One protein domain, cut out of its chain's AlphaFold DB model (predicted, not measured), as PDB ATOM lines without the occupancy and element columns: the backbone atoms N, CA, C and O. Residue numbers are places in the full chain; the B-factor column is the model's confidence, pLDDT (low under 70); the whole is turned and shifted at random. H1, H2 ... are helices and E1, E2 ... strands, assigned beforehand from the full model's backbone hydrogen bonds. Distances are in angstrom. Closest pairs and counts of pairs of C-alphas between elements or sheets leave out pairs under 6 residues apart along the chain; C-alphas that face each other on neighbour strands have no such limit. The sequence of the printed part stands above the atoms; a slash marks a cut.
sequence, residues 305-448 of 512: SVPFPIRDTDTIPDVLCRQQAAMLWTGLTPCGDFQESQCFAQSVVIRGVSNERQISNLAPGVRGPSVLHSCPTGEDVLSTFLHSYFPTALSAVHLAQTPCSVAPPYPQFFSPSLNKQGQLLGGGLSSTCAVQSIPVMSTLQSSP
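AT A GLANCE: This is residues 305 to 448 of the 512 residues of the protein "Tubulin_3 domain-containing protein" of Chiloscyllium punctatum (UniProt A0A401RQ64). With little regular structure, the domain is a three-stranded wall with H3 over one face, H1 and H2 packed on H3, and loop residues 401 to 439 running beyond one end of the sheet. The printed part has 144 residues, 44 in named elements: H1 E1 H2 H3 E2 E3, class mixed. The mixed sheet runs E2 E1 E3. It is compact, radius of gyration of the C-alphas 15.8 A, spanning 45 by 44 by 25 A.

IN THESE COORDINATES: E1 is residues 345 to 351, 20.3 A; E2 394 to 400, 20.2 A; E3 440 to 446, 20.4 A, ending at C-alpha (-20.421, -24.479, -134.189). H3 is 378 to 389, 16.9 A; H2 371 to 374, 5.6 A; H1 316 to 322, 10.1 A, beginning at C-alpha (-30.091, -22.692, -156.432).

HOW THE PARTS SIT: E1 is parallel to E2, N 348 and O 396 2.9 A apart, and antiparallel to E3, N 347 and O 444 2.8 A apart. H3 is on the sheet, height 8.6 A. E1, H2 H3, E2 is a strand-helix-strand unit, parallel strands with helices between, its crossover right-handed. H1 touches H3, C-alphas of Pro 317 and Val 381 6.5 A apart. H2 touches H3, C-alphas of Leu 372 and Val 381 5.2 A apart. Every O i to N i+4 pair is within hydrogen-bond range in H1 and H3; H2 is too short for one.

THE WHOLE: The printed part has no cut. Links H1 to E1, E1 to H2 and E2 to E3 are long. Residues 324 to 327 and 428 have pLDDT under 70.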
ATOM      1  N   SER A 305     -25.907 -14.021-146.057       95.62
ATOM      2  CA  SER A 305     -25.857 -13.476-147.409       95.62
ATOM      3  C   SER A 305     -27.118 -12.642-147.622       95.62
ATOM      4  O   SER A 305     -28.223 -13.181-147.745       95.62
ATOM      5  N   VAL A 306     -26.954 -11.320-147.588       95.06
ATOM      6  CA  VAL A 306     -28.037 -10.334-147.655       95.06
ATOM      7  C   VAL A 306     -27.709  -9.351-148.787       95.06
ATOM      8  O   VAL A 306     -26.825  -8.524-148.588       95.06
ATOM      9  N   PRO A 307     -28.381  -9.412-149.953       95.06
ATOM     10  CA  PRO A 307     -29.229 -10.512-150.423       95.06
ATOM     11  C   PRO A 307     -28.414 -11.746-150.857       95.06
ATOM     12  O   PRO A 307     -27.233 -11.649-151.189       95.06
ATOM     13  N   PHE A 308     -29.069 -12.908-150.924       95.00
ATOM     14  CA  PHE A 308     -28.512 -14.112-151.546       95.00
ATOM     15  C   PHE A 308     -28.321 -13.878-153.061       95.00
ATOM     16  O   PHE A 308     -29.276 -13.470-153.729       95.00
ATOM     17  N   PRO A 309     -27.127 -14.126-153.640       92.00
ATOM     18  CA  PRO A 309     -26.744 -13.638-154.972       92.00
ATOM     19  C   PRO A 309     -27.305 -14.486-156.131       92.00
ATOM     20  O   PRO A 309     -26.566 -14.953-157.003       92.00
ATOM     21  N   ILE A 310     -28.623 -14.682-156.161       92.69
ATOM     22  CA  ILE A 310     -29.343 -15.371-157.235       92.69
ATOM     23  C   ILE A 310     -29.729 -14.384-158.345       92.69
ATOM     24  O   ILE A 310     -30.246 -13.301-158.071       92.69
ATOM     25  N   ARG A 311     -29.469 -14.737-159.611       92.19
ATOM     26  CA  ARG A 311     -29.924 -13.947-160.774       92.19
ATOM     27  C   ARG A 311     -31.332 -14.337-161.177       92.19
ATOM     28  O   ARG A 311     -31.742 -15.446-160.875       92.19
ATOM     29  N   ASP A 312     -32.035 -13.510-161.938       86.06
ATOM     30  CA  ASP A 312     -33.440 -13.743-162.326       86.06
ATOM     31  C   ASP A 312     -33.698 -15.097-163.012       86.06
ATOM     32  O   ASP A 312     -34.763 -15.685-162.839       86.06
ATOM     33  N   THR A 313     -32.714 -15.624-163.741       87.94
ATOM     34  CA  THR A 313     -32.808 -16.896-164.478       87.94
ATOM     35  C   THR A 313     -32.185 -18.091-163.757       87.94
ATOM     36  O   THR A 313     -32.336 -19.215-164.223       87.94
ATOM     37  N   ASP A 314     -31.447 -17.864-162.669       92.12
ATOM     38  CA  ASP A 314     -30.667 -18.912-162.004       92.12
ATOM     39  C   ASP A 314     -31.554 -19.820-161.135       92.12
ATOM     40  O   ASP A 314     -32.546 -19.381-160.546       92.12
ATOM     41  N   THR A 315     -31.150 -21.074-160.974       94.56
ATOM     42  CA  THR A 315     -31.625 -21.973-159.912       94.56
ATOM     43  C   THR A 315     -30.632 -21.993-158.740       94.56
ATOM     44  O   THR A 315     -29.502 -21.513-158.867       94.56
ATOM     45  N   ILE A 316     -31.015 -22.533-157.575       94.75
ATOM     46  CA  ILE A 316     -30.091 -22.692-156.432       94.75
ATOM     47  C   ILE A 316     -28.821 -23.473-156.839       94.75
ATOM     48  O   ILE A 316     -27.729 -22.959-156.581       94.75
ATOM     49  N   PRO A 317     -28.904 -24.636-157.525       94.50
ATOM     50  CA  PRO A 317     -27.726 -25.339-158.035       94.50
ATOM     51  C   PRO A 317     -26.778 -24.468-158.868       94.50
ATOM     52  O   PRO A 317     -25.563 -24.585-158.705       94.50
ATOM     53  N   ASP A 318     -27.304 -23.571-159.714       92.88
ATOM     54  CA  ASP A 318     -26.489 -22.689-160.561       92.88
ATOM     55  C   ASP A 318     -25.662 -21.704-159.722       92.88
ATOM     56  O   ASP A 318     -24.472 -21.494-159.982       92.88
ATOM     57  N   VAL A 319     -26.285 -21.102-158.701       92.38
ATOM     58  CA  VAL A 319     -25.623 -20.148-157.795       92.38
ATOM     59  C   VAL A 319     -24.550 -20.851-156.971       92.38
ATOM     60  O   VAL A 319     -23.408 -20.385-156.925       92.38
ATOM     61  N   LEU A 320     -24.900 -21.989-156.366       91.94
ATOM     62  CA  LEU A 320     -23.993 -22.769-155.523       91.94
ATOM     63  C   LEU A 320     -22.816 -23.338-156.329       91.94
ATOM     64  O   LEU A 320     -21.681 -23.325-155.860       91.94
ATOM     65  N   CYS A 321     -23.050 -23.776-157.571       90.06
ATOM     66  CA  CYS A 321     -21.994 -24.262-158.459       90.06
ATOM     67  C   CYS A 321     -21.024 -23.149-158.878       90.06
ATOM     68  O   CYS A 321     -19.816 -23.371-158.939       90.06
ATOM     69  N   ARG A 322     -21.533 -21.944-159.163       87.88
ATOM     70  CA  ARG A 322     -20.714 -20.791-159.580       87.88
ATOM     71  C   ARG A 322     -19.754 -20.330-158.488       87.88
ATOM     72  O   ARG A 322     -18.684 -19.812-158.793       87.88
ATOM     73  N   GLN A 323     -20.159 -20.488-157.237       73.94
ATOM     74  CA  GLN A 323     -19.465 -19.948-156.071       73.94
ATOM     75  C   GLN A 323     -18.605 -21.004-155.364       73.94
ATOM     76  O   GLN A 323     -18.129 -20.759-154.263       73.94
ATOM     77  N   GLN A 324     -18.323 -22.139-156.021       64.88
ATOM     78  CA  GLN A 324     -17.527 -23.247-155.469       64.88
ATOM     79  C   GLN A 324     -16.155 -22.844-154.883       64.88
ATOM     80  O   GLN A 324     -15.614 -23.560-154.048       64.88
ATOM     81  N   ALA A 325     -15.599 -21.697-155.286       54.81
ATOM     82  CA  ALA A 325     -14.301 -21.201-154.823       54.81
ATOM     83  C   ALA A 325     -14.360 -20.159-153.685       54.81
ATOM     84  O   ALA A 325     -13.312 -19.819-153.139       54.81
ATOM     85  N   ALA A 326     -15.534 -19.618-153.333       65.56
ATOM     86  CA  ALA A 326     -15.666 -18.542-152.346       65.56
ATOM     87  C   ALA A 326     -16.847 -18.775-151.392       65.56
ATOM     88  O   ALA A 326     -17.866 -19.352-151.765       65.56
ATOM     89  N   MET A 327     -16.721 -18.305-150.149       69.38
ATOM     90  CA  MET A 327     -17.810 -18.398-149.177       69.38
ATOM     91  C   MET A 327     -18.976 -17.490-149.600       69.38
ATOM     92  O   MET A 327     -18.791 -16.303-149.862       69.38
ATOM     93  N   LEU A 328     -20.183 -18.058-149.659       81.88
ATOM     94  CA  LEU A 328     -21.411 -17.388-150.118       81.88
ATOM     95  C   LEU A 328     -22.006 -16.394-149.114       81.88
ATOM     96  O   LEU A 328     -22.889 -15.606-149.461       81.88
ATOM     97  N   TRP A 329     -21.557 -16.464-147.868       90.38
ATOM     98  CA  TRP A 329     -22.057 -15.675-146.756       90.38
ATOM     99  C   TRP A 329     -20.935 -14.877-146.104       90.38
ATOM    100  O   TRP A 329     -19.749 -15.175-146.242       90.38
ATOM    101  N   THR A 330     -21.342 -13.856-145.365       92.50
ATOM    102  CA  THR A 330     -20.453 -12.982-144.612       92.50
ATOM    103  C   THR A 330     -20.681 -13.188-143.118       92.50
ATOM    104  O   THR A 330     -21.828 -13.251-142.676       92.50
ATOM    105  N   GLY A 331     -19.593 -13.285-142.352       93.25
ATOM    106  CA  GLY A 331     -19.636 -13.444-140.899       93.25
ATOM    107  C   GLY A 331     -20.327 -12.276-140.202       93.25
ATOM    108  O   GLY A 331     -19.981 -11.116-140.434       93.25
ATOM    109  N   LEU A 332     -21.293 -12.605-139.350       95.12
ATOM    110  CA  LEU A 332     -21.981 -11.686-138.442       95.12
ATOM    111  C   LEU A 332     -21.495 -11.838-137.008       95.12
ATOM    112  O   LEU A 332     -21.775 -10.982-136.182       95.12
ATOM    113  N   THR A 333     -20.781 -12.909-136.689       94.94
ATOM    114  CA  THR A 333     -20.057 -13.014-135.427       94.94
ATOM    115  C   THR A 333     -18.698 -12.323-135.558       94.94
ATOM    116  O   THR A 333     -18.019 -12.511-136.571       94.94
ATOM    117  N   PRO A 334     -18.278 -11.512-134.570       91.50
ATOM    118  CA  PRO A 334     -16.993 -10.804-134.573       91.50
ATOM    119  C   PRO A 334     -15.792 -11.760-134.426       91.50
ATOM    120  O   PRO A 334     -15.130 -11.809-133.390       91.50
ATOM    121  N   CYS A 335     -15.498 -12.511-135.489       86.25
ATOM    122  CA  CYS A 335     -14.386 -13.460-135.570       86.25
ATOM    123  C   CYS A 335     -13.065 -12.815-136.032       86.25
ATOM    124  O   CYS A 335     -12.079 -13.508-136.265       86.25
ATOM    125  N   GLY A 336     -13.014 -11.493-136.194       83.88
ATOM    126  CA  GLY A 336     -11.833 -10.788-136.685       83.88
ATOM    127  C   GLY A 336     -11.415 -11.234-138.086       83.88
ATOM    128  O   GLY A 336     -12.194 -11.143-139.034       83.88
ATOM    129  N   ASP A 337     -10.163 -11.675-138.197       78.69
ATOM    130  CA  ASP A 337      -9.534 -12.094-139.454       78.69
ATOM    131  C   ASP A 337      -9.549 -13.623-139.637       78.69
ATOM    132  O   ASP A 337      -9.048 -14.133-140.641       78.69
ATOM    133  N   PHE A 338     -10.098 -14.365-138.669       76.75
ATOM    134  CA  PHE A 338     -10.129 -15.820-138.719       76.75
ATOM    135  C   PHE A 338     -11.161 -16.303-139.743       76.75
ATOM    136  O   PHE A 338     -12.281 -15.794-139.806       76.75
ATOM    137  N   GLN A 339     -10.778 -17.292-140.550       74.69
ATOM    138  CA  GLN A 339     -11.645 -17.875-141.570       74.69
ATOM    139  C   GLN A 339     -12.208 -19.218-141.111       74.69
ATOM    140  O   GLN A 339     -11.505 -20.043-140.529       74.69
ATOM    141  N   GLU A 340     -13.485 -19.440-141.409       73.19
ATOM    142  CA  GLU A 340     -14.157 -20.716-141.185       73.19
ATOM    143  C   GLU A 340     -13.708 -21.723-142.250       73.19
ATOM    144  O   GLU A 340     -14.056 -21.602-143.423       73.19
ATOM    145  N   SER A 341     -12.923 -22.719-141.841       75.12
ATOM    146  CA  SER A 341     -12.475 -23.819-142.709       75.12
ATOM    147  C   SER A 341     -13.188 -25.140-142.417       75.12
ATOM    148  O   SER A 341     -13.264 -26.012-143.279       75.12
ATOM    149  N   GLN A 342     -13.706 -25.303-141.200       85.25
ATOM    150  CA  GLN A 342     -14.343 -26.522-140.711       85.25
ATOM    151  C   GLN A 342     -15.525 -26.180-139.801       85.25
ATOM    152  O   GLN A 342     -15.635 -25.071-139.269       85.25
ATOM    153  N   CYS A 343     -16.404 -27.158-139.600       90.50
ATOM    154  CA  CYS A 343     -17.600 -27.017-138.785       90.50
ATOM    155  C   CYS A 343     -17.907 -28.340-138.061       90.50
ATOM    156  O   CYS A 343     -17.702 -29.418-138.619       90.50
ATOM    157  N   PHE A 344     -18.377 -28.253-136.815       94.06
ATOM    158  CA  PHE A 344     -18.882 -29.388-136.036       94.06
ATOM    159  C   PHE A 344     -20.349 -29.663-136.367       94.06
ATOM    160  O   PHE A 344     -20.737 -30.796-136.650       94.06
ATOM    161  N   ALA A 345     -21.155 -28.603-136.333       95.50
ATOM    162  CA  ALA A 345     -22.578 -28.640-136.607       95.50
ATOM    163  C   ALA A 345     -23.053 -27.292-137.156       95.50
ATOM    164  O   ALA A 345     -22.566 -26.245-136.726       95.50
ATOM    165  N   GLN A 346     -24.017 -27.316-138.071       95.31
ATOM    166  CA  GLN A 346     -24.567 -26.122-138.698       95.31
ATOM    167  C   GLN A 346     -26.068 -26.219-138.953       95.31
ATOM    168  O   GLN A 346     -26.606 -27.291-139.227       95.31
ATOM    169  N   SER A 347     -26.725 -25.064-138.935       95.94
ATOM    170  CA  SER A 347     -28.089 -24.867-139.408       95.94
ATOM    171  C   SER A 347     -28.069 -23.800-140.492       95.94
ATOM    172  O   SER A 347     -27.605 -22.686-140.249       95.94
ATOM    173  N   VAL A 348     -28.519 -24.148-141.695       95.94
ATOM    174  CA  VAL A 348     -28.459 -23.285-142.878       95.94
ATOM    175  C   VAL A 348     -29.856 -23.091-143.435       95.94
ATOM    176  O   VAL A 348     -30.551 -24.055-143.763       95.94
ATOM    177  N   VAL A 349     -30.248 -21.830-143.579       96.06
ATOM    178  CA  VAL A 349     -31.569 -21.446-144.069       96.06
ATOM    179  C   VAL A 349     -31.413 -20.598-145.320       96.06
ATOM    180  O   VAL A 349     -30.716 -19.586-145.285       96.06
ATOM    181  N   ILE A 350     -32.088 -20.968-146.411       96.12
ATOM    182  CA  ILE A 350     -32.284 -20.090-147.573       96.12
ATOM    183  C   ILE A 350     -33.768 -19.759-147.668       96.12
ATOM    184  O   ILE A 350     -34.618 -20.646-147.592       96.12
ATOM    185  N   ARG A 351     -34.094 -18.480-147.859       94.94
ATOM    186  CA  ARG A 351     -35.467 -18.023-148.078       94.94
ATOM    187  C   ARG A 351     -35.617 -17.180-149.339       94.94
ATOM    188  O   ARG A 351     -34.671 -16.519-149.761       94.94
ATOM    189  N   GLY A 352     -36.832 -17.132-149.881       94.25
ATOM    190  CA  GLY A 352     -37.189 -16.242-150.990       94.25
ATOM    191  C   GLY A 352     -36.882 -16.784-152.381       94.25
ATOM    192  O   GLY A 352     -36.759 -16.000-153.321       94.25
ATOM    193  N   VAL A 353     -36.753 -18.106-152.516       94.12
ATOM    194  CA  VAL A 353     -36.585 -18.784-153.807       94.12
ATOM    195  C   VAL A 353     -37.779 -19.708-154.044       94.12
ATOM    196  O   VAL A 353     -38.112 -20.530-153.187       94.12
ATOM    197  N   SER A 354     -38.435 -19.560-155.199       92.62
ATOM    198  CA  SER A 354     -39.599 -20.373-155.567       92.62
ATOM    199  C   SER A 354     -39.213 -21.838-155.781       92.62
ATOM    200  O   SER A 354     -38.072 -22.134-156.138       92.62
ATOM    201  N   ASN A 355     -40.156 -22.762-155.581       91.00
ATOM    202  CA  ASN A 355     -39.884 -24.204-155.643       91.00
ATOM    203  C   ASN A 355     -39.306 -24.643-156.993       91.00
ATOM    204  O   ASN A 355     -38.392 -25.460-157.038       91.00
ATOM    205  N   GLU A 356     -39.766 -24.046-158.093       91.25
ATOM    206  CA  GLU A 356     -39.302 -24.351-159.455       91.25
ATOM    207  C   GLU A 356     -37.839 -23.940-159.684       91.25
ATOM    208  O   GLU A 356     -37.217 -24.330-160.669       91.25
ATOM    209  N   ARG A 357     -37.287 -23.109-158.794       93.69
ATOM    210  CA  ARG A 357     -35.910 -22.608-158.856       93.69
ATOM    211  C   ARG A 357     -35.022 -23.192-157.764       93.69
ATOM    212  O   ARG A 357     -33.835 -22.874-157.721       93.69
ATOM    213  N   GLN A 358     -35.566 -24.037-156.890       94.19
ATOM    214  CA  GLN A 358     -34.790 -24.738-155.866       94.19
ATOM    215  C   GLN A 358     -34.014 -25.929-156.440       94.19
ATOM    216  O   GLN A 358     -32.959 -26.275-155.914       94.19
ATOM    217  N   ILE A 359     -34.501 -26.509-157.538       94.31
ATOM    218  CA  ILE A 359     -33.862 -27.607-158.267       94.31
ATOM    219  C   ILE A 359     -33.521 -27.192-159.701       94.31
ATOM    220  O   ILE A 359     -33.928 -26.136-160.182       94.31
ATOM    221  N   SER A 360     -32.752 -28.037-160.380       91.06
ATOM    222  CA  SER A 360     -32.381 -27.855-161.782       91.06
ATOM    223  C   SER A 360     -33.582 -28.045-162.717       91.06
ATOM    224  O   SER A 360     -34.327 -29.011-162.588       91.06
ATOM    225  N   ASN A 361     -33.709 -27.167-163.717       86.75
ATOM    226  CA  ASN A 361     -34.735 -27.242-164.768       86.75
ATOM    227  C   ASN A 361     -34.252 -27.966-166.042       86.75
ATOM    228  O   ASN A 361     -34.827 -27.806-167.120       86.75
ATOM    229  N   LEU A 362     -33.157 -28.728-165.951       85.12
ATOM    230  CA  LEU A 362     -32.604 -29.461-167.089       85.12
ATOM    231  C   LEU A 362     -33.524 -30.612-167.518       85.12
ATOM    232  O   LEU A 362     -34.126 -31.297-166.693       85.12
ATOM    233  N   ALA A 363     -33.600 -30.852-168.829       82.19
ATOM    234  CA  ALA A 363     -34.377 -31.962-169.366       82.19
ATOM    235  C   ALA A 363     -33.835 -33.317-168.859       82.19
ATOM    236  O   ALA A 363     -32.613 -33.481-168.739       82.19
ATOM    237  N   PRO A 364     -34.705 -34.315-168.608       75.00
ATOM    238  CA  PRO A 364     -34.279 -35.639-168.164       75.00
ATOM    239  C   PRO A 364     -33.191 -36.237-169.072       75.00
ATOM    240  O   PRO A 364     -33.346 -36.289-170.289       75.00
ATOM    241  N   GLY A 365     -32.083 -36.688-168.476       73.19
ATOM    242  CA  GLY A 365     -30.942 -37.279-169.193       73.19
ATOM    243  C   GLY A 365     -29.855 -36.289-169.631       73.19
ATOM    244  O   GLY A 365     -28.770 -36.723-170.025       73.19
ATOM    245  N   VAL A 366     -30.085 -34.978-169.513       82.69
ATOM    246  CA  VAL A 366     -29.041 -33.963-169.718       82.69
ATOM    247  C   VAL A 366     -28.165 -33.888-168.467       82.69
ATOM    248  O   VAL A 366     -28.656 -33.640-167.368       82.69
ATOM    249  N   ARG A 367     -26.850 -34.096-168.615       78.75
ATOM    250  CA  ARG A 367     -25.906 -33.908-167.503       78.75
ATOM    251  C   ARG A 367     -25.748 -32.419-167.212       78.75
ATOM    252  O   ARG A 367     -25.304 -31.669-168.078       78.75
ATOM    253  N   GLY A 368     -26.096 -32.019-165.992       82.25
ATOM    254  CA  GLY A 368     -25.831 -30.672-165.500       82.25
ATOM    255  C   GLY A 368     -24.346 -30.418-165.226       82.25
ATOM    256  O   GLY A 368     -23.544 -31.356-165.215       82.25
ATOM    257  N   PRO A 369     -23.968 -29.152-164.992       86.62
ATOM    258  CA  PRO A 369     -22.577 -28.759-164.776       86.62
ATOM    259  C   PRO A 369     -21.991 -29.273-163.450       86.62
ATOM    260  O   PRO A 369     -20.774 -29.306-163.299       86.62
ATOM    261  N   SER A 370     -22.824 -29.706-162.497       91.00
ATOM    262  CA  SER A 370     -22.376 -30.307-161.236       91.00
ATOM    263  C   SER A 370     -23.375 -31.325-160.686       91.00
ATOM    264  O   SER A 370     -24.529 -31.369-161.113       91.00
ATOM    265  N   VAL A 371     -22.945 -32.101-159.684       91.00
ATOM    266  CA  VAL A 371     -23.790 -33.072-158.961       91.00
ATOM    267  C   VAL A 371     -25.037 -32.439-158.338       91.00
ATOM    268  O   VAL A 371     -26.068 -33.098-158.260       91.00
ATOM    269  N   LEU A 372     -24.972 -31.148-157.991       92.56
ATOM    270  CA  LEU A 372     -26.091 -30.385-157.429       92.56
ATOM    271  C   LEU A 372     -27.297 -30.339-158.379       92.56
ATOM    272  O   LEU A 372     -28.433 -30.238-157.939       92.56
ATOM    273  N   HIS A 373     -27.064 -30.438-159.688       93.75
ATOM    274  CA  HIS A 373     -28.121 -30.356-160.697       93.75
ATOM    275  C   HIS A 373     -28.906 -31.661-160.864       93.75
ATOM    276  O   HIS A 373     -29.883 -31.687-161.609       93.75
ATOM    277  N   SER A 374     -28.473 -32.731-160.194       91.69
ATOM    278  CA  SER A 374     -29.126 -34.043-160.202       91.69
ATOM    279  C   SER A 374     -29.934 -34.312-158.927       91.69
ATOM    280  O   SER A 374     -30.571 -35.358-158.827       91.69
ATOM    281  N   CYS A 375     -29.879 -33.413-157.939       92.88
ATOM    282  CA  CYS A 375     -30.583 -33.562-156.669       92.88
ATOM    283  C   CYS A 375     -32.109 -33.445-156.869       92.88
ATOM    284  O   CYS A 375     -32.553 -32.564-157.610       92.88
ATOM    285  N   PRO A 376     -32.918 -34.305-156.220       91.56
ATOM    286  CA  PRO A 376     -34.361 -34.344-156.448       91.56
ATOM    287  C   PRO A 376     -35.127 -33.257-155.679       91.56
ATOM    288  O   PRO A 376     -36.221 -32.886-156.097       91.56
ATOM    289  N   THR A 377     -34.568 -32.743-154.580       94.06
ATOM    290  CA  THR A 377     -35.159 -31.673-153.761       94.06
ATOM    291  C   THR A 377     -34.163 -30.538-153.539       94.06
ATOM    292  O   THR A 377     -32.951 -30.729-153.666       94.06
ATOM    293  N   GLY A 378     -34.658 -29.342-153.209       93.81
ATOM    294  CA  GLY A 378     -33.789 -28.207-152.898       93.81
ATOM    295  C   GLY A 378     -32.976 -28.426-151.619       93.81
ATOM    296  O   GLY A 378     -31.826 -27.994-151.523       93.81
ATOM    297  N   GLU A 379     -33.543 -29.127-150.642       93.88
ATOM    298  CA  GLU A 379     -32.854 -29.529-149.421       93.88
ATOM    299  C   GLU A 379     -31.687 -30.467-149.741       93.88
ATOM    300  O   GLU A 379     -30.596 -30.273-149.204       93.88
ATOM    301  N   ASP A 380     -31.861 -31.409-150.675       95.06
ATOM    302  CA  ASP A 380     -30.771 -32.275-151.141       95.06
ATOM    303  C   ASP A 380     -29.685 -31.483-151.874       95.06
ATOM    304  O   ASP A 380     -28.499 -31.776-151.701       95.06
ATOM    305  N   VAL A 381     -30.057 -30.461-152.658       95.19
ATOM    306  CA  VAL A 381     -29.097 -29.539-153.296       95.19
ATOM    307  C   VAL A 381     -28.229 -28.873-152.229       95.19
ATOM    308  O   VAL A 381     -26.997 -28.914-152.311       95.19
ATOM    309  N   LEU A 382     -28.862 -28.270-151.221       94.00
ATOM    310  CA  LEU A 382     -28.160 -27.540-150.170       94.00
ATOM    311  C   LEU A 382     -27.338 -28.482-149.283       94.00
ATOM    312  O   LEU A 382     -26.183 -28.185-148.994       94.00
ATOM    313  N   SER A 383     -27.888 -29.635-148.910       94.62
ATOM    314  CA  SER A 383     -27.193 -30.663-148.131       94.62
ATOM    315  C   SER A 383     -25.959 -31.193-148.870       94.62
ATOM    316  O   SER A 383     -24.869 -31.242-148.302       94.62
ATOM    317  N   THR A 384     -26.083 -31.483-150.170       94.25
ATOM    318  CA  THR A 384     -24.958 -31.941-151.007       94.25
ATOM    319  C   THR A 384     -23.880 -30.864-151.136       94.25
ATOM    320  O   THR A 384     -22.689 -31.167-151.045       94.25
ATOM    321  N   PHE A 385     -24.278 -29.600-151.309       92.62
ATOM    322  CA  PHE A 385     -23.347 -28.473-151.304       92.62
ATOM    323  C   PHE A 385     -22.609 -28.377-149.966       92.62
ATOM    324  O   PHE A 385     -21.382 -28.397-149.945       92.62
ATOM    325  N   LEU A 386     -23.329 -28.360-148.844       92.31
ATOM    326  CA  LEU A 386     -22.723 -28.257-147.518       92.31
ATOM    327  C   LEU A 386     -21.807 -29.438-147.202       92.31
ATOM    328  O   LEU A 386     -20.739 -29.217-146.647       92.31
ATOM    329  N   HIS A 387     -22.158 -30.659-147.606       91.50
ATOM    330  CA  HIS A 387     -21.299 -31.827-147.431       91.50
ATOM    331  C   HIS A 387     -20.007 -31.736-148.259       91.50
ATOM    332  O   HIS A 387     -18.968 -32.232-147.835       91.50
ATOM    333  N   SER A 388     -20.034 -31.059-149.414       89.50
ATOM    334  CA  SER A 388     -18.816 -30.828-150.204       89.50
ATOM    335  C   SER A 388     -17.854 -29.816-149.567       89.50
ATOM    336  O   SER A 388     -16.647 -29.936-149.757       89.50
ATOM    337  N   TYR A 389     -18.368 -28.861-148.781       86.25
ATOM    338  CA  TYR A 389     -17.564 -27.852-148.077       86.25
ATOM    339  C   TYR A 389     -17.179 -28.276-146.653       86.25
ATOM    340  O   TYR A 389     -16.057 -28.043-146.215       86.25
ATOM    341  N   PHE A 390     -18.100 -28.917-145.936       89.75
ATOM    342  CA  PHE A 390     -17.969 -29.342-144.545       89.75
ATOM    343  C   PHE A 390     -18.333 -30.832-144.412       89.75
ATOM    344  O   PHE A 390     -19.389 -31.172-143.874       89.75
ATOM    345  N   PRO A 391     -17.474 -31.750-144.892       89.12
ATOM    346  CA  PRO A 391     -17.810 -33.172-145.017       89.12
ATOM    347  C   PRO A 391     -18.102 -33.866-143.683       89.12
ATOM    348  O   PRO A 391     -18.853 -34.838-143.642       89.12
ATOM    349  N   THR A 392     -17.529 -33.374-142.585       89.12
ATOM    350  CA  THR A 392     -17.673 -33.957-141.243       89.12
ATOM    351  C   THR A 392     -18.770 -33.302-140.402       89.12
ATOM    352  O   THR A 392     -19.006 -33.749-139.281       89.12
ATOM    353  N   ALA A 393     -19.407 -32.234-140.891       91.31
ATOM    354  CA  ALA A 393     -20.336 -31.437-140.096       91.31
ATOM    355  C   ALA A 393     -21.754 -32.019-140.102       91.31
ATOM    356  O   ALA A 393     -22.310 -32.343-141.157       91.31
ATOM    357  N   LEU A 394     -22.392 -32.048-138.930       91.81
ATOM    358  CA  LEU A 394     -23.834 -32.281-138.837       91.81
ATOM    359  C   LEU A 394     -24.570 -31.064-139.404       91.81
ATOM    360  O   LEU A 394     -24.350 -29.947-138.951       91.81
ATOM    361  N   SER A 395     -25.424 -31.258-140.406       92.81
ATOM    362  CA  SER A 395     -26.053 -30.145-141.127       92.81
ATOM    363  C   SER A 395     -27.571 -30.252-141.091       92.81
ATOM    364  O   SER A 395     -28.139 -31.214-141.601       92.81
ATOM    365  N   ALA A 396     -28.229 -29.243-140.522       93.06
ATOM    366  CA  ALA A 396     -29.662 -29.021-140.660       93.06
ATOM    367  C   ALA A 396     -29.899 -27.987-141.768       93.06
ATOM    368  O   ALA A 396     -29.348 -26.886-141.723       93.06
ATOM    369  N   VAL A 397     -30.710 -28.331-142.765       93.94
ATOM    370  CA  VAL A 397     -31.009 -27.461-143.910       93.94
ATOM    371  C   VAL A 397     -32.484 -27.103-143.937       93.94
ATOM    372  O   VAL A 397     -33.332 -27.938-143.628       93.94
ATOM    373  N   HIS A 398     -32.792 -25.863-144.305       93.56
ATOM    374  CA  HIS A 398     -34.171 -25.407-144.417       93.56
ATOM    375  C   HIS A 398     -34.348 -24.442-145.593       93.56
ATOM    376  O   HIS A 398     -33.628 -23.446-145.711       93.56
ATOM    377  N   LEU A 399     -35.352 -24.694-146.435       93.75
ATOM    378  CA  LEU A 399     -35.736 -23.812-147.533       93.75
ATOM    379  C   LEU A 399     -37.113 -23.197-147.280       93.75
ATOM    380  O   LEU A 399     -38.092 -23.893-147.034       93.75
ATOM    381  N   ALA A 400     -37.199 -21.871-147.353       92.19
ATOM    382  CA  ALA A 400     -38.459 -21.145-147.239       92.19
ATOM    383  C   ALA A 400     -38.781 -20.398-148.538       92.19
ATOM    384  O   ALA A 400     -37.969 -19.648-149.076       92.19
ATOM    385  N   GLN A 401     -40.005 -20.535-149.037       91.50
ATOM    386  CA  GLN A 401     -40.414 -19.837-150.263       91.50
ATOM    387  C   GLN A 401     -40.608 -18.332-150.030       91.50
ATOM    388  O   GLN A 401     -40.326 -17.524-150.910       91.50
ATOM    389  N   THR A 402     -41.058 -17.943-148.833       92.31
ATOM    390  CA  THR A 402     -41.379 -16.552-148.504       92.31
ATOM    391  C   THR A 402     -40.110 -15.689-148.454       92.31
ATOM    392  O   THR A 402     -39.256 -15.909-147.586       92.31
ATOM    393  N   PRO A 403     -39.961 -14.678-149.331       94.00
ATOM    394  CA  PRO A 403     -38.802 -13.790-149.299       94.00
ATOM    395  C   PRO A 403     -38.833 -12.883-148.066       94.00
ATOM    396  O   PRO A 403     -39.864 -12.756-147.400       94.00
ATOM    397  N   CYS A 404     -37.698 -12.273-147.723       95.56
ATOM    398  CA  CYS A 404     -37.663 -11.251-146.676       95.56
ATOM    399  C   CYS A 404     -38.227  -9.950-147.255       95.56
ATOM    400  O   CYS A 404     -37.769  -9.493-148.302       95.56
ATOM    401  N   SER A 405     -39.255  -9.385-146.620       94.56
ATOM    402  CA  SER A 405     -39.834  -8.115-147.058       94.56
ATOM    403  C   SER A 405     -38.977  -6.960-146.554       94.56
ATOM    404  O   SER A 405     -38.702  -6.867-145.363       94.56
ATOM    405  N   VAL A 406     -38.611  -6.056-147.459       94.06
ATOM    406  CA  VAL A 406     -37.828  -4.846-147.157       94.06
ATOM    407  C   VAL A 406     -38.668  -3.589-147.394       94.06
ATOM    408  O   VAL A 406     -38.200  -2.565-147.885       94.06
ATOM    409  N   ALA A 407     -39.958  -3.684-147.067       90.06
ATOM    410  CA  ALA A 407     -40.878  -2.557-147.116       90.06
ATOM    411  C   ALA A 407     -40.517  -1.499-146.050       90.06
ATOM    412  O   ALA A 407     -39.945  -1.847-145.013       90.06
ATOM    413  N   PRO A 408     -40.901  -0.223-146.244       87.88
ATOM    414  CA  PRO A 408     -40.721   0.812-145.236       87.88
ATOM    415  C   PRO A 408     -41.233   0.383-143.847       87.88
ATOM    416  O   PRO A 408     -42.302  -0.235-143.744       87.88
ATOM    417  N   PRO A 409     -40.485   0.685-142.773       91.06
ATOM    418  CA  PRO A 409     -39.343   1.595-142.712       91.06
ATOM    419  C   PRO A 409     -37.988   0.890-142.902       91.06
ATOM    420  O   PRO A 409     -36.997   1.362-142.369       91.06
ATOM    421  N   TYR A 410     -37.898  -0.242-143.608       93.50
ATOM    422  CA  TYR A 410     -36.599  -0.854-143.908       93.50
ATOM    423  C   TYR A 410     -35.760   0.072-144.818       93.50
ATOM    424  O   TYR A 410     -36.303   0.577-145.809       93.50
ATOM    425  N   PRO A 411     -34.467   0.311-144.520       93.31
ATOM    426  CA  PRO A 411     -33.667   1.238-145.312       93.31
ATOM    427  C   PRO A 411     -33.452   0.725-146.745       93.31
ATOM    428  O   PRO A 411     -33.309  -0.472-146.990       93.31
ATOM    429  N   GLN A 412     -33.400   1.626-147.725       92.56
ATOM    430  CA  GLN A 412     -33.266   1.281-149.152       92.56
ATOM    431  C   GLN A 412     -31.814   1.429-149.634       92.56
ATOM    432  O   GLN A 412     -31.515   2.120-150.603       92.56
ATOM    433  N   PHE A 413     -30.900   0.749-148.946       93.75
ATOM    434  CA  PHE A 413     -29.443   0.793-149.133       93.75
ATOM    435  C   PHE A 413     -28.937  -0.284-150.108       93.75
ATOM    436  O   PHE A 413     -27.798  -0.742-150.040       93.75
ATOM    437  N   PHE A 414     -29.802  -0.718-151.023       94.44
ATOM    438  CA  PHE A 414     -29.505  -1.745-152.015       94.44
ATOM    439  C   PHE A 414     -28.867  -1.143-153.266       94.44
ATOM    440  O   PHE A 414     -29.257  -0.078-153.743       94.44
ATOM    441  N   SER A 415     -27.888  -1.847-153.831       92.44
ATOM    442  CA  SER A 415     -27.255  -1.431-155.081       92.44
ATOM    443  C   SER A 415     -28.237  -1.501-156.263       92.44
ATOM    444  O   SER A 415     -29.094  -2.389-156.302       92.44
ATOM    445  N   PRO A 416     -28.068  -0.653-157.294       91.06
ATOM    446  CA  PRO A 416     -28.959  -0.627-158.452       91.06
ATOM    447  C   PRO A 416     -28.857  -1.877-159.341       91.06
ATOM    448  O   PRO A 416     -29.613  -1.997-160.296       91.06
ATOM    449  N   SER A 417     -27.953  -2.824-159.068       91.44
ATOM    450  CA  SER A 417     -27.881  -4.092-159.809       91.44
ATOM    451  C   SER A 417     -28.966  -5.101-159.406       91.44
ATOM    452  O   SER A 417     -28.987  -6.212-159.937       91.44
ATOM    453  N   LEU A 418     -29.823  -4.748-158.445       92.94
ATOM    454  CA  LEU A 418     -30.890  -5.596-157.926       92.94
ATOM    455  C   LEU A 418     -32.245  -5.201-158.521       92.94
ATOM    456  O   LEU A 418     -32.558  -4.018-158.663       92.94
ATOM    457  N   ASN A 419     -33.065  -6.193-158.861       92.56
ATOM    458  CA  ASN A 419     -34.450  -5.972-159.274       92.56
ATOM    459  C   ASN A 419     -35.387  -5.767-158.059       92.56
ATOM    460  O   ASN A 419     -34.953  -5.767-156.906       92.56
ATOM    461  N   LYS A 420     -36.701  -5.620-158.298       92.44
ATOM    462  CA  LYS A 420     -37.704  -5.423-157.227       92.44
ATOM    463  C   LYS A 420     -37.742  -6.568-156.206       92.44
ATOM    464  O   LYS A 420     -38.115  -6.339-155.058       92.44
ATOM    465  N   GLN A 421     -37.373  -7.777-156.620       92.75
ATOM    466  CA  GLN A 421     -37.339  -8.991-155.809       92.75
ATOM    467  C   GLN A 421     -35.955  -9.261-155.200       92.75
ATOM    468  O   GLN A 421     -35.753 -10.334-154.629       92.75
ATOM    469  N   GLY A 422     -35.008  -8.322-155.308       92.81
ATOM    470  CA  GLY A 422     -33.683  -8.459-154.708       92.81
ATOM    471  C   GLY A 422     -32.791  -9.470-155.418       92.81
ATOM    472  O   GLY A 422     -31.852  -9.982-154.815       92.81
ATOM    473  N   GLN A 423     -33.100  -9.787-156.673       93.44
ATOM    474  CA  GLN A 423     -32.331 -10.700-157.512       93.44
ATOM    475  C   GLN A 423     -31.385  -9.905-158.414       93.44
ATOM    476  O   GLN A 423     -31.656  -8.755-158.773       93.44
ATOM    477  N   LEU A 424     -30.251 -10.512-158.761       91.62
ATOM    478  CA  LEU A 424     -29.226  -9.873-159.579       91.62
ATOM    479  C   LEU A 424     -29.650  -9.801-161.045       91.62
ATOM    480  O   LEU A 424     -29.889 -10.824-161.694       91.62
ATOM    481  N   LEU A 425     -29.635  -8.589-161.594       88.38
ATOM    482  CA  LEU A 425     -29.861  -8.372-163.015       88.38
ATOM    483  C   LEU A 425     -28.693  -8.927-163.846       88.38
ATOM    484  O   LEU A 425     -27.516  -8.737-163.530       88.38
ATOM    485  N   GLY A 426     -29.015  -9.605-164.948       78.19
ATOM    486  CA  GLY A 426     -28.017 -10.041-165.925       78.19
ATOM    487  C   GLY A 426     -27.414  -8.866-166.708       78.19
ATOM    488  O   GLY A 426     -28.058  -7.841-166.906       78.19
ATOM    489  N   GLY A 427     -26.177  -9.018-167.192       70.50
ATOM    490  CA  GLY A 427     -25.618  -8.144-168.236       70.50
ATOM    491  C   GLY A 427     -25.262  -6.706-167.831       70.50
ATOM    492  O   GLY A 427     -25.210  -5.847-168.704       70.50
ATOM    493  N   GLY A 428     -25.018  -6.422-166.546       68.75
ATOM    494  CA  GLY A 428     -24.619  -5.078-166.086       68.75
ATOM    495  C   GLY A 428     -25.748  -4.042-166.112       68.75
ATOM    496  O   GLY A 428     -25.490  -2.841-166.074       68.75
ATOM    497  N   LEU A 429     -26.997  -4.501-166.197       78.56
ATOM    498  CA  LEU A 429     -28.178  -3.649-166.145       78.56
ATOM    499  C   LEU A 429     -28.343  -3.022-164.752       78.56
ATOM    500  O   LEU A 429     -27.968  -3.612-163.738       78.56
ATOM    501  N   SER A 430     -28.937  -1.831-164.721       81.00
ATOM    502  CA  SER A 430     -29.318  -1.139-163.488       81.00
ATOM    503  C   SER A 430     -30.833  -0.959-163.422       81.00
ATOM    504  O   SER A 430     -31.487  -0.674-164.426       81.00
ATOM    505  N   SER A 431     -31.391  -1.147-162.232       81.06
ATOM    506  CA  SER A 431     -32.778  -0.870-161.885       81.06
ATOM    507  C   SER A 431     -32.869   0.474-161.174       81.06
ATOM    508  O   SER A 431     -32.045   0.808-160.324       81.06
ATOM    509  N   THR A 432     -33.918   1.224-161.492       78.31
ATOM    510  CA  THR A 432     -34.334   2.423-160.754       78.31
ATOM    511  C   THR A 432     -35.450   2.132-159.749       78.31
ATOM    512  O   THR A 432     -35.870   3.020-159.011       78.31
ATOM    513  N   CYS A 433     -35.973   0.902-159.733       82.44
ATOM    514  CA  CYS A 433     -37.048   0.506-158.834       82.44
ATOM    515  C   CYS A 433     -36.502   0.193-157.439       82.44
ATOM    516  O   CYS A 433     -35.509  -0.521-157.318       82.44
ATOM    517  N   ALA A 434     -37.213   0.652-156.405       87.75
ATOM    518  CA  ALA A 434     -36.948   0.261-155.025       87.75
ATOM    519  C   ALA A 434     -37.108  -1.257-154.844       87.75
ATOM    520  O   ALA A 434     -38.013  -1.875-155.423       87.75
ATOM    521  N   VAL A 435     -36.232  -1.843-154.032       93.00
ATOM    522  CA  VAL A 435     -36.278  -3.269-153.705       93.00
ATOM    523  C   VAL A 435     -37.399  -3.478-152.690       93.00
ATOM    524  O   VAL A 435     -37.480  -2.768-151.692       93.00
ATOM    525  N   GLN A 436     -38.295  -4.424-152.957       93.62
ATOM    526  CA  GLN A 436     -39.475  -4.695-152.123       93.62
ATOM    527  C   GLN A 436     -39.299  -5.946-151.265       93.62
ATOM    528  O   GLN A 436     -39.838  -6.048-150.159       93.62
ATOM    529  N   SER A 437     -38.534  -6.906-151.773       96.06
ATOM    530  CA  SER A 437     -38.183  -8.127-151.065       96.06
ATOM    531  C   SER A 437     -36.800  -8.595-151.478       96.06
ATOM    532  O   SER A 437     -36.352  -8.247-152.565       96.06
ATOM    533  N   ILE A 438     -36.159  -9.418-150.657       96.81
ATOM    534  CA  ILE A 438     -34.859 -10.013-150.964       96.81
ATOM    535  C   ILE A 438     -34.835 -11.512-150.629       96.81
ATOM    536  O   ILE A 438     -35.440 -11.931-149.630       96.81
ATOM    537  N   PRO A 439     -34.142 -12.341-151.429       96.75
ATOM    538  CA  PRO A 439     -33.743 -13.670-151.001       96.75
ATOM    539  C   PRO A 439     -32.602 -13.538-149.988       96.75
ATOM    540  O   PRO A 439     -31.749 -12.658-150.111       96.75
ATOM    541  N   VAL A 440     -32.583 -14.396-148.974       97.38
ATOM    542  CA  VAL A 440     -31.585 -14.343-147.893       97.38
ATOM    543  C   VAL A 440     -31.107 -15.749-147.595       97.38
ATOM    544  O   VAL A 440     -31.905 -16.686-147.592       97.38
ATOM    545  N   MET A 441     -29.815 -15.881-147.326       96.88
ATOM    546  CA  MET A 441     -29.230 -17.091-146.766       96.88
ATOM    547  C   MET A 441     -28.613 -16.755-145.417       96.88
ATOM    548  O   MET A 441     -27.859 -15.792-145.339       96.88
ATOM    549  N   SER A 442     -28.888 -17.539-144.382       96.94
ATOM    550  CA  SER A 442     -28.263 -17.356-143.070       96.94
ATOM    551  C   SER A 442     -27.824 -18.688-142.482       96.94
ATOM    552  O   SER A 442     -28.458 -19.717-142.729       96.94
ATOM    553  N   THR A 443     -26.746 -18.665-141.702       95.88
ATOM    554  CA  THR A 443     -26.170 -19.850-141.068       95.88
ATOM    555  C   THR A 443     -25.893 -19.624-139.587       95.88
ATOM    556  O   THR A 443     -25.418 -18.559-139.196       95.88
ATOM    557  N   LEU A 444     -26.190 -20.639-138.774       96.56
ATOM    558  CA  LEU A 444     -25.645 -20.817-137.428       96.56
ATOM    559  C   LEU A 444     -24.645 -21.965-137.474       96.56
ATOM    560  O   LEU A 444     -24.974 -23.020-138.021       96.56
ATOM    561  N   GLN A 445     -23.458 -21.788-136.906       95.19
ATOM    562  CA  GLN A 445     -22.405 -22.797-136.949       95.19
ATOM    563  C   GLN A 445     -21.682 -22.922-135.607       95.19
ATOM    564  O   GLN A 445     -21.301 -21.942-134.975       95.19
ATOM    565  N   SER A 446     -21.434 -24.158-135.190       95.50
ATOM    566  CA  SER A 446     -20.421 -24.479-134.189       95.50
ATOM    567  C   SER A 446     -19.139 -24.827-134.938       95.50
ATOM    568  O   SER A 446     -19.122 -25.772-135.731       95.50
ATOM    569  N   SER A 447     -18.072 -24.048-134.753       93.12
ATOM    570  CA  SER A 447     -16.852 -24.142-135.569       93.12
ATOM    571  C   SER A 447     -15.576 -23.996-134.730       93.12
ATOM    572  O   SER A 447     -15.587 -23.254-133.744       93.12
ATOM    573  N   PRO A 448     -14.455 -24.646-135.117       93.19
ATOM    574  CA  PRO A 448     -13.149 -24.459-134.478       93.19
ATOM    575  C   PRO A 448     -12.665 -23.014-134.454       93.19
ATOM    576  O   PRO A 448     -11.883 -22.659-133.581       93.19
TER     577      PRO A 448